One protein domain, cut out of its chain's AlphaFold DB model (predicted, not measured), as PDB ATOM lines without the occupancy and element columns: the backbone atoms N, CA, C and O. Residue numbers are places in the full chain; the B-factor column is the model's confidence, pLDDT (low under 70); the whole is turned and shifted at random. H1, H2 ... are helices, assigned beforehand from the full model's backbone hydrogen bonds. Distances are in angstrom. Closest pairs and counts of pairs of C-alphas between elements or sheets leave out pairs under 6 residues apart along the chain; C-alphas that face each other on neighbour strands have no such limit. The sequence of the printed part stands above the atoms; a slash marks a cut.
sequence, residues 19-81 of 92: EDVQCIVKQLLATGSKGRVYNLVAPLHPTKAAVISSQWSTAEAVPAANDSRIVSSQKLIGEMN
ATOM      1  N   GLU A  19     116.882 146.281 131.120       98.31
ATOM      2  CA  GLU A  19     116.216 144.975 131.267       98.31
ATOM      3  C   GLU A  19     116.721 143.950 130.245       98.31
ATOM      4  O   GLU A  19     116.920 142.782 130.583       98.31
ATOM      5  N   ASP A  20     117.004 144.388 129.014       98.50
ATOM      6  CA  ASP A  20     117.571 143.509 127.994       98.50
ATOM      7  C   ASP A  20     118.992 143.069 128.370       98.50
ATOM      8  O   ASP A  20     119.323 141.889 128.250       98.50
ATOM      9  N   VAL A  21     119.816 143.968 128.925       98.00
ATOM     10  CA  VAL A  21     121.145 143.608 129.458       98.00
ATOM     11  C   VAL A  21     121.021 142.522 130.527       98.00
ATOM     12  O   VAL A  21     121.744 141.524 130.480       98.00
ATOM     13  N   GLN A  22     120.097 142.680 131.477       98.19
ATOM     14  CA  GLN A  22     119.896 141.702 132.545       98.19
ATOM     15  C   GLN A  22     119.490 140.329 131.999       98.19
ATOM     16  O   GLN A  22     120.034 139.314 132.441       98.19
ATOM     17  N   CYS A  23     118.553 140.277 131.050       97.56
ATOM     18  CA  CYS A  23     118.101 139.021 130.452       97.56
ATOM     19  C   CYS A  23     119.212 138.330 129.653       97.56
ATOM     20  O   CYS A  23     119.456 137.138 129.858       97.56
ATOM     21  N   ILE A  24     119.944 139.073 128.818       96.31
ATOM     22  CA  ILE A  24     121.043 138.528 128.009       96.31
ATOM     23  C   ILE A  24     122.156 137.979 128.908       96.31
ATOM     24  O   ILE A  24     122.609 136.853 128.706       96.31
ATOM     25  N   VAL A  25     122.573 138.727 129.935       95.19
ATOM     26  CA  VAL A  25     123.621 138.279 130.867       95.19
ATOM     27  C   VAL A  25     123.196 137.009 131.606       95.19
ATOM     28  O   VAL A  25     123.985 136.068 131.693       95.19
ATOM     29  N   LYS A  26     121.947 136.926 132.083       95.25
ATOM     30  CA  LYS A  26     121.417 135.699 132.708       95.25
ATOM     31  C   LYS A  26     121.468 134.509 131.749       95.25
ATOM     32  O   LYS A  26     121.892 133.426 132.149       95.25
ATOM     33  N   GLN A  27     121.086 134.703 130.487       93.38
ATOM     34  CA  GLN A  27     121.119 133.645 129.479       93.38
ATOM     35  C   GLN A  27     122.556 133.199 129.149       93.38
ATOM     36  O   GLN A  27     122.813 132.000 129.037       93.38
ATOM     37  N   LEU A  28     123.513 134.129 129.050       91.81
ATOM     38  CA  LEU A  28     124.934 133.813 128.840       91.81
ATOM     39  C   LEU A  28     125.507 132.975 129.990       91.81
ATOM     40  O   LEU A  28     126.188 131.974 129.756       91.81
ATOM     41  N   LEU A  29     125.194 133.348 131.235       91.31
ATOM     42  CA  LEU A  29     125.611 132.598 132.421       91.31
ATOM     43  C   LEU A  29     125.001 131.189 132.452       91.31
ATOM     44  O   LEU A  29     125.706 130.233 132.770       91.31
ATOM     45  N   ALA A  30     123.727 131.044 132.080       91.12
ATOM     46  CA  ALA A  30     123.034 129.755 132.063       91.12
ATOM     47  C   ALA A  30     123.519 128.812 130.946       91.12
ATOM     48  O   ALA A  30     123.562 127.599 131.132       91.12
ATOM     49  N   THR A  31     123.891 129.358 129.785       84.00
ATOM     50  CA  THR A  31     124.319 128.571 128.612       84.00
ATOM     51  C   THR A  31     125.810 128.235 128.605       84.00
ATOM     52  O   THR A  31     126.244 127.403 127.810       84.00
ATOM     53  N   GLY A  32     126.614 128.854 129.478       74.00
ATOM     54  CA  GLY A  32     128.044 128.567 129.590       74.00
ATOM     55  C   GLY A  32     128.838 128.908 128.325       74.00
ATOM     56  O   GLY A  32     129.854 128.269 128.048       74.00
ATOM     57  N   SER A  33     128.384 129.889 127.538       65.44
ATOM     58  CA  SER A  33     128.991 130.278 126.263       65.44
ATOM     59  C   SER A  33     130.410 130.829 126.460       65.44
ATOM     60  O   SER A  33     130.605 132.019 126.705       65.44
ATOM     61  N   LYS A  34     131.424 129.965 126.361       75.00
ATOM     62  CA  LYS A  34     132.840 130.353 126.427       75.00
ATOM     63  C   LYS A  34     133.352 130.727 125.032       75.00
ATOM     64  O   LYS A  34     133.102 130.013 124.067       75.00
ATOM     65  N   GLY A  35     134.083 131.840 124.935       82.69
ATOM     66  CA  GLY A  35     134.811 132.231 123.718       82.69
ATOM     67  C   GLY A  35     134.000 132.971 122.647       82.69
ATOM     68  O   GLY A  35     134.422 133.011 121.494       82.69
ATOM     69  N   ARG A  36     132.848 133.561 122.990       88.06
ATOM     70  CA  ARG A  36     132.032 134.346 122.050       88.06
ATOM     71  C   ARG A  36     131.953 135.811 122.465       88.06
ATOM     72  O   ARG A  36     131.898 136.127 123.647       88.06
ATOM     73  N   VAL A  37     131.925 136.688 121.465       93.38
ATOM     74  CA  VAL A  37     131.706 138.133 121.613       93.38
ATOM     75  C   VAL A  37     130.395 138.492 120.924       93.38
ATOM     76  O   VAL A  37     130.187 138.087 119.772       93.38
ATOM     77  N   TYR A  38     129.541 139.234 121.628       95.31
ATOM     78  CA  TYR A  38     128.231 139.693 121.170       95.31
ATOM     79  C   TYR A  38     128.102 141.207 121.348       95.31
ATOM     80  O   TYR A  38     128.529 141.748 122.365       95.31
ATOM     81  N   ASN A  39     127.472 141.875 120.379       97.25
ATOM     82  CA  ASN A  39     127.062 143.269 120.519       97.25
ATOM     83  C   ASN A  39     125.698 143.317 121.206       97.25
ATOM     84  O   ASN A  39     124.707 142.824 120.666       97.25
ATOM     85  N   LEU A  40     125.656 143.923 122.388       97.31
ATOM     86  CA  LEU A  40     124.428 144.169 123.133       97.31
ATOM     87  C   LEU A  40     123.888 145.544 122.725       97.31
ATOM     88  O   LEU A  40     124.181 146.551 123.360       97.31
ATOM     89  N   VAL A  41     123.140 145.575 121.624       97.88
ATOM     90  CA  VAL A  41     122.519 146.784 121.066       97.88
ATOM     91  C   VAL A  41     121.117 146.450 120.567       97.88
ATOM     92  O   VAL A  41     120.910 145.393 119.967       97.88
ATOM     93  N   ALA A  42     120.152 147.328 120.832       98.00
ATOM     94  CA  ALA A  42     118.803 147.190 120.308       98.00
ATOM     95  C   ALA A  42     118.822 147.172 118.761       98.00
ATOM     96  O   ALA A  42     119.686 147.806 118.154       98.00
ATOM     97  N   PRO A  43     117.920 146.422 118.104       97.38
ATOM     98  CA  PRO A  43     117.938 146.234 116.653       97.38
ATOM     99  C   PRO A  43     117.502 147.469 115.851       97.38
ATOM    100  O   PRO A  43     117.727 147.505 114.642       97.38
ATOM    101  N   LEU A  44     116.858 148.457 116.481       96.75
ATOM    102  CA  LEU A  44     116.516 149.725 115.841       96.75
ATOM    103  C   LEU A  44     117.508 150.817 116.245       96.75
ATOM    104  O   LEU A  44     117.927 150.911 117.398       96.75
ATOM    105  N   HIS A  45     117.842 151.667 115.275       95.44
ATOM    106  CA  HIS A  45     118.853 152.716 115.401       95.44
ATOM    107  C   HIS A  45     118.237 154.093 115.116       95.44
ATOM    108  O   HIS A  45     118.509 154.676 114.062       95.44
ATOM    109  N   PRO A  46     117.365 154.609 116.003       93.12
ATOM    110  CA  PRO A  46     116.818 155.950 115.853       93.12
ATOM    111  C   PRO A  46     117.942 156.986 115.885       93.12
ATOM    112  O   PRO A  46     119.034 156.742 116.404       93.12
ATOM    113  N   THR A  47     117.676 158.165 115.339       90.94
ATOM    114  CA  THR A  47     118.630 159.272 115.393       90.94
ATOM    115  C   THR A  47     118.724 159.834 116.815       90.94
ATOM    116  O   THR A  47     117.790 159.699 117.614       90.94
ATOM    117  N   LYS A  48     119.828 160.511 117.153       87.56
ATOM    118  CA  LYS A  48     119.956 161.220 118.441       87.56
ATOM    119  C   LYS A  48     118.784 162.178 118.660       87.56
ATOM    120  O   LYS A  48     118.242 162.224 119.757       87.56
ATOM    121  N   ALA A  49     118.348 162.896 117.624       84.94
ATOM    122  CA  ALA A  49     117.179 163.768 117.707       84.94
ATOM    123  C   ALA A  49     115.887 163.006 118.027       84.94
ATOM    124  O   ALA A  49     115.107 163.478 118.849       84.94
ATOM    125  N   ALA A  50     115.661 161.831 117.434       86.25
ATOM    126  CA  ALA A  50     114.483 161.019 117.737       86.25
ATOM    127  C   ALA A  50     114.462 160.563 119.208       86.25
ATOM    128  O   ALA A  50     113.430 160.662 119.862       86.25
ATOM    129  N   VAL A  51     115.610 160.158 119.760       87.88
ATOM    130  CA  VAL A  51     115.729 159.775 121.182       87.88
ATOM    131  C   VAL A  51     115.559 160.977 122.120       87.88
ATOM    132  O   VAL A  51     114.918 160.882 123.159       87.88
ATOM    133  N   ILE A  52     116.124 162.129 121.766       84.88
ATOM    134  CA  ILE A  52     116.045 163.353 122.580       84.88
ATOM    135  C   ILE A  52     114.629 163.934 122.549       84.88
ATOM    136  O   ILE A  52     114.126 164.358 123.584       84.88
ATOM    137  N   SER A  53     113.974 163.937 121.386       82.88
ATOM    138  CA  SER A  53     112.606 164.454 121.225       82.88
ATOM    139  C   SER A  53     111.546 163.587 121.901       82.88
ATOM    140  O   SER A  53     110.532 164.117 122.354       82.88
ATOM    141  N   SER A  54     111.767 162.273 122.017       82.62
ATOM    142  CA  SER A  54     110.864 161.412 122.785       82.62
ATOM    143  C   SER A  54     110.967 161.656 124.294       82.62
ATOM    144  O   SER A  54     109.967 161.533 124.999       82.62
ATOM    145  N   GLN A  55     112.141 162.066 124.785       76.81
ATOM    146  CA  GLN A  55     112.383 162.373 126.201       76.81
ATOM    147  C   GLN A  55     112.049 163.824 126.573       76.81
ATOM    148  O   GLN A  55     111.635 164.108 127.698       76.81
ATOM    149  N   TRP A  56     112.219 164.755 125.637       71.00
ATOM    150  CA  TRP A  56     111.989 166.181 125.830       71.00
ATOM    151  C   TRP A  56     111.145 166.725 124.681       71.00
ATOM    152  O   TRP A  56     111.548 166.647 123.527       71.00
ATOM    153  N   SER A  57     110.004 167.352 124.984       60.38
ATOM    154  CA  SER A  57     109.027 167.860 124.000       60.38
ATOM    155  C   SER A  57     109.520 168.991 123.076       60.38
ATOM    156  O   SER A  57     108.708 169.693 122.479       60.38
ATOM    157  N   THR A  58     110.828 169.213 122.960       59.38
ATOM    158  CA  THR A  58     111.432 170.273 122.153       59.38
ATOM    159  C   THR A  58     112.825 169.852 121.689       59.38
ATOM    160  O   THR A  58     113.768 169.856 122.482       59.38
ATOM    161  N   ALA A  59     112.984 169.543 120.404       56.50
ATOM    162  CA  ALA A  59     114.297 169.493 119.771       56.50
ATOM    163  C   ALA A  59     114.199 170.037 118.341       56.50
ATOM    164  O   ALA A  59     113.489 169.482 117.506       56.50
ATOM    165  N   GLU A  60     114.912 171.128 118.069       54.34
ATOM    166  CA  GLU A  60     115.159 171.608 116.709       54.34
ATOM    167  C   GLU A  60     116.401 170.896 116.160       54.34
ATOM    168  O   GLU A  60     117.459 170.890 116.796       54.34
ATOM    169  N   ALA A  61     116.264 170.255 114.998       54.12
ATOM    170  CA  ALA A  61     117.342 169.514 114.354       54.12
ATOM    171  C   ALA A  61     118.173 170.432 113.441       54.12
ATOM    172  O   ALA A  61     117.629 171.174 112.626       54.12
ATOM    173  N   VAL A  62     119.501 170.357 113.560       48.97
ATOM    174  CA  VAL A  62     120.467 170.995 112.651       48.97
ATOM    175  C   VAL A  62     121.268 169.886 111.964       48.97
ATOM    176  O   VAL A  62     121.913 169.116 112.670       48.97
ATOM    177  N   PRO A  63     121.281 169.773 110.630       45.44
ATOM    178  CA  PRO A  63     121.884 168.619 109.967       45.44
ATOM    179  C   PRO A  63     123.417 168.675 110.021       45.44
ATOM    180  O   PRO A  63     123.980 169.749 109.793       45.44
ATOM    181  N   ALA A  64     124.100 167.542 110.260       55.00
ATOM    182  CA  ALA A  64     125.505 167.363 109.851       55.00
ATOM    183  C   ALA A  64     126.081 165.926 109.952       55.00
ATOM    184  O   ALA A  64     125.924 165.250 110.964       55.00
ATOM    185  N   ALA A  65     126.910 165.642 108.930       53.12
ATOM    186  CA  ALA A  65     128.097 164.775 108.794       53.12
ATOM    187  C   ALA A  65     127.979 163.229 108.748       53.12
ATOM    188  O   ALA A  65     127.397 162.566 109.596       53.12
ATOM    189  N   ASN A  66     128.645 162.674 107.725       57.91
ATOM    190  CA  ASN A  66     128.454 161.357 107.099       57.91
ATOM    191  C   ASN A  66     129.206 160.161 107.737       57.91
ATOM    192  O   ASN A  66     129.372 159.153 107.055       57.91
ATOM    193  N   ASP A  67     129.688 160.232 108.986       64.88
ATOM    194  CA  ASP A  67     130.635 159.216 109.519       64.88
ATOM    195  C   ASP A  67     130.103 158.356 110.685       64.88
ATOM    196  O   ASP A  67     130.844 157.729 111.444       64.88
ATOM    197  N   SER A  68     128.784 158.305 110.862       76.38
ATOM    198  CA  SER A  68     128.177 157.538 111.947       76.38
ATOM    199  C   SER A  68     128.015 156.048 111.619       76.38
ATOM    200  O   SER A  68     127.530 155.691 110.545       76.38
ATOM    201  N   ARG A  69     128.354 155.165 112.571       88.44
ATOM    202  CA  ARG A  69     128.298 153.699 112.405       88.44
ATOM    203  C   ARG A  69     127.064 153.079 113.063       88.44
ATOM    204  O   ARG A  69     126.711 153.431 114.188       88.44
ATOM    205  N   ILE A  70     126.478 152.086 112.397       93.00
ATOM    206  CA  ILE A  70     125.435 151.206 112.942       93.00
ATOM    207  C   ILE A  70     126.087 149.910 113.440       93.00
ATOM    208  O   ILE A  70     126.820 149.254 112.697       93.00
ATOM    209  N   VAL A  71     125.832 149.538 114.696       95.94
ATOM    210  CA  VAL A  71     126.330 148.295 115.299       95.94
ATOM    211  C   VAL A  71     125.256 147.216 115.187       95.94
ATOM    212  O   VAL A  71     124.146 147.394 115.666       95.94
ATOM    213  N   SER A  72     125.586 146.072 114.584       97.19
ATOM    214  CA  SER A  72     124.628 144.974 114.397       97.19
ATOM    215  C   SER A  72     124.541 144.050 115.616       97.19
ATOM    216  O   SER A  72     125.568 143.575 116.112       97.19
ATOM    217  N   SER A  73     123.314 143.727 116.034       97.75
ATOM    218  CA  SER A  73     122.980 142.695 117.029       97.75
ATOM    219  C   SER A  73     122.583 141.345 116.415       97.75
ATOM    220  O   SER A  73     122.231 140.418 117.144       97.75
ATOM    221  N   GLN A  74     122.696 141.174 115.091       97.81
ATOM    222  CA  GLN A  74     122.268 139.946 114.401       97.81
ATOM    223  C   GLN A  74     122.923 138.675 114.949       97.81
ATOM    224  O   GLN A  74     122.260 137.649 115.056       97.81
ATOM    225  N   LYS A  75     124.202 138.737 115.339       96.12
ATOM    226  CA  LYS A  75     124.898 137.584 115.929       96.12
ATOM    227  C   LYS A  75     124.251 137.132 117.242       96.12
ATOM    228  O   LYS A  75     124.094 135.937 117.464       96.12
ATOM    229  N   LEU A  76     123.869 138.083 118.096       95.94
ATOM    230  CA  LEU A  76     123.173 137.801 119.351       95.94
ATOM    231  C   LEU A  76     121.798 137.179 119.067       95.94
ATOM    232  O   LEU A  76     121.481 136.126 119.610       95.94
ATOM    233  N   ILE A  77     121.016 137.802 118.180       97.25
ATOM    234  CA  ILE A  77     119.674 137.335 117.811       97.25
ATOM    235  C   ILE A  77     119.741 135.918 117.231       97.25
ATOM    236  O   ILE A  77     119.006 135.046 117.675       97.25
ATOM    237  N   GLY A  78     120.645 135.666 116.283       95.81
ATOM    238  CA  GLY A  78     120.751 134.375 115.606       95.81
ATOM    239  C   GLY A  78     121.282 133.252 116.496       95.81
ATOM    240  O   GLY A  78     120.736 132.154 116.483       95.81
ATOM    241  N   GLU A  79     122.333 133.501 117.282       93.69
ATOM    242  CA  GLU A  79     122.957 132.438 118.083       93.69
ATOM    243  C   GLU A  79     122.259 132.188 119.423       93.69
ATOM    244  O   GLU A  79     122.305 131.067 119.929       93.69
ATOM    245  N   MET A  80     121.641 133.212 120.022       92.31
ATOM    246  CA  MET A  80     120.949 133.089 121.311       92.31
ATOM    247  C   MET A  80     119.426 133.041 121.178       92.31
ATOM    248  O   MET A  80     118.748 132.866 122.190       92.31
ATOM    249  N   ASN A  81     118.888 133.200 119.963       94.94
ATOM    250  CA  ASN A  81     117.452 133.338 119.712       94.94
ATOM    251  C   ASN A  81     116.809 134.406 120.621       94.94
ATOM    252  O   ASN A  81     115.705 134.228 121.138       94.94
TER     253      ASN A  81
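AT A GLANCE: This is residues 19 to 81 of the 92 residues of an uncharacterized protein of Sphingobacteriales bacterium (UniProt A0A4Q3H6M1). The model is a long, open loop of chain with helices at its two ends: H1 and H3 near each other at one end, and the short helix H2 alone at the other. Two long links without named elements, residues 32 to 47 and 56 to 73, run between these ends, and residues 63 to 68 of the second stand free. The printed part has 63 residues, with three named helices in the order H1, H2, H3 and no named strand; the class is all helix, though under half of the residues, 28, are in named elements. It is only just extended, close to loose, with a radius of gyration of the C-alphas of 16.1 A, and elongated, spanning 47 by 26 by 15 A.

HOW THE PARTS SIT: H1, residues 19 to 31, is the longest helix and touches no helix. It is near H3, residues 74 to 80: no pair of their C-alphas is within 8 A, but 5 pairs are within 10 A. H2, residues 48 to 55, is apart from H1 and from H3. In H1, H2 and H3 every O i to N i+4 pair is within hydrogen-bond range.

IN THESE COORDINATES: H1 measures 18.5 A from C-alpha 19 at (116.216, 144.975, 131.267) to C-alpha 31. H2 measures 10.9 A, beginning at C-alpha 48, (119.956, 161.220, 118.441). H3 measures 9.8 A and ends at C-alpha 80, (120.949, 133.089, 121.311).

THE WHOLE: The C-alphas of Gly 32 and Glu 60 are the two farthest apart, 46.7 A. The printed part has no cut. Both links, H1 to H2 with 16 residues and H2 to H3 with 18, are long. The mean pLDDT of the printed part is 84.7; residue 33 and residues 57 to 67 are under 70.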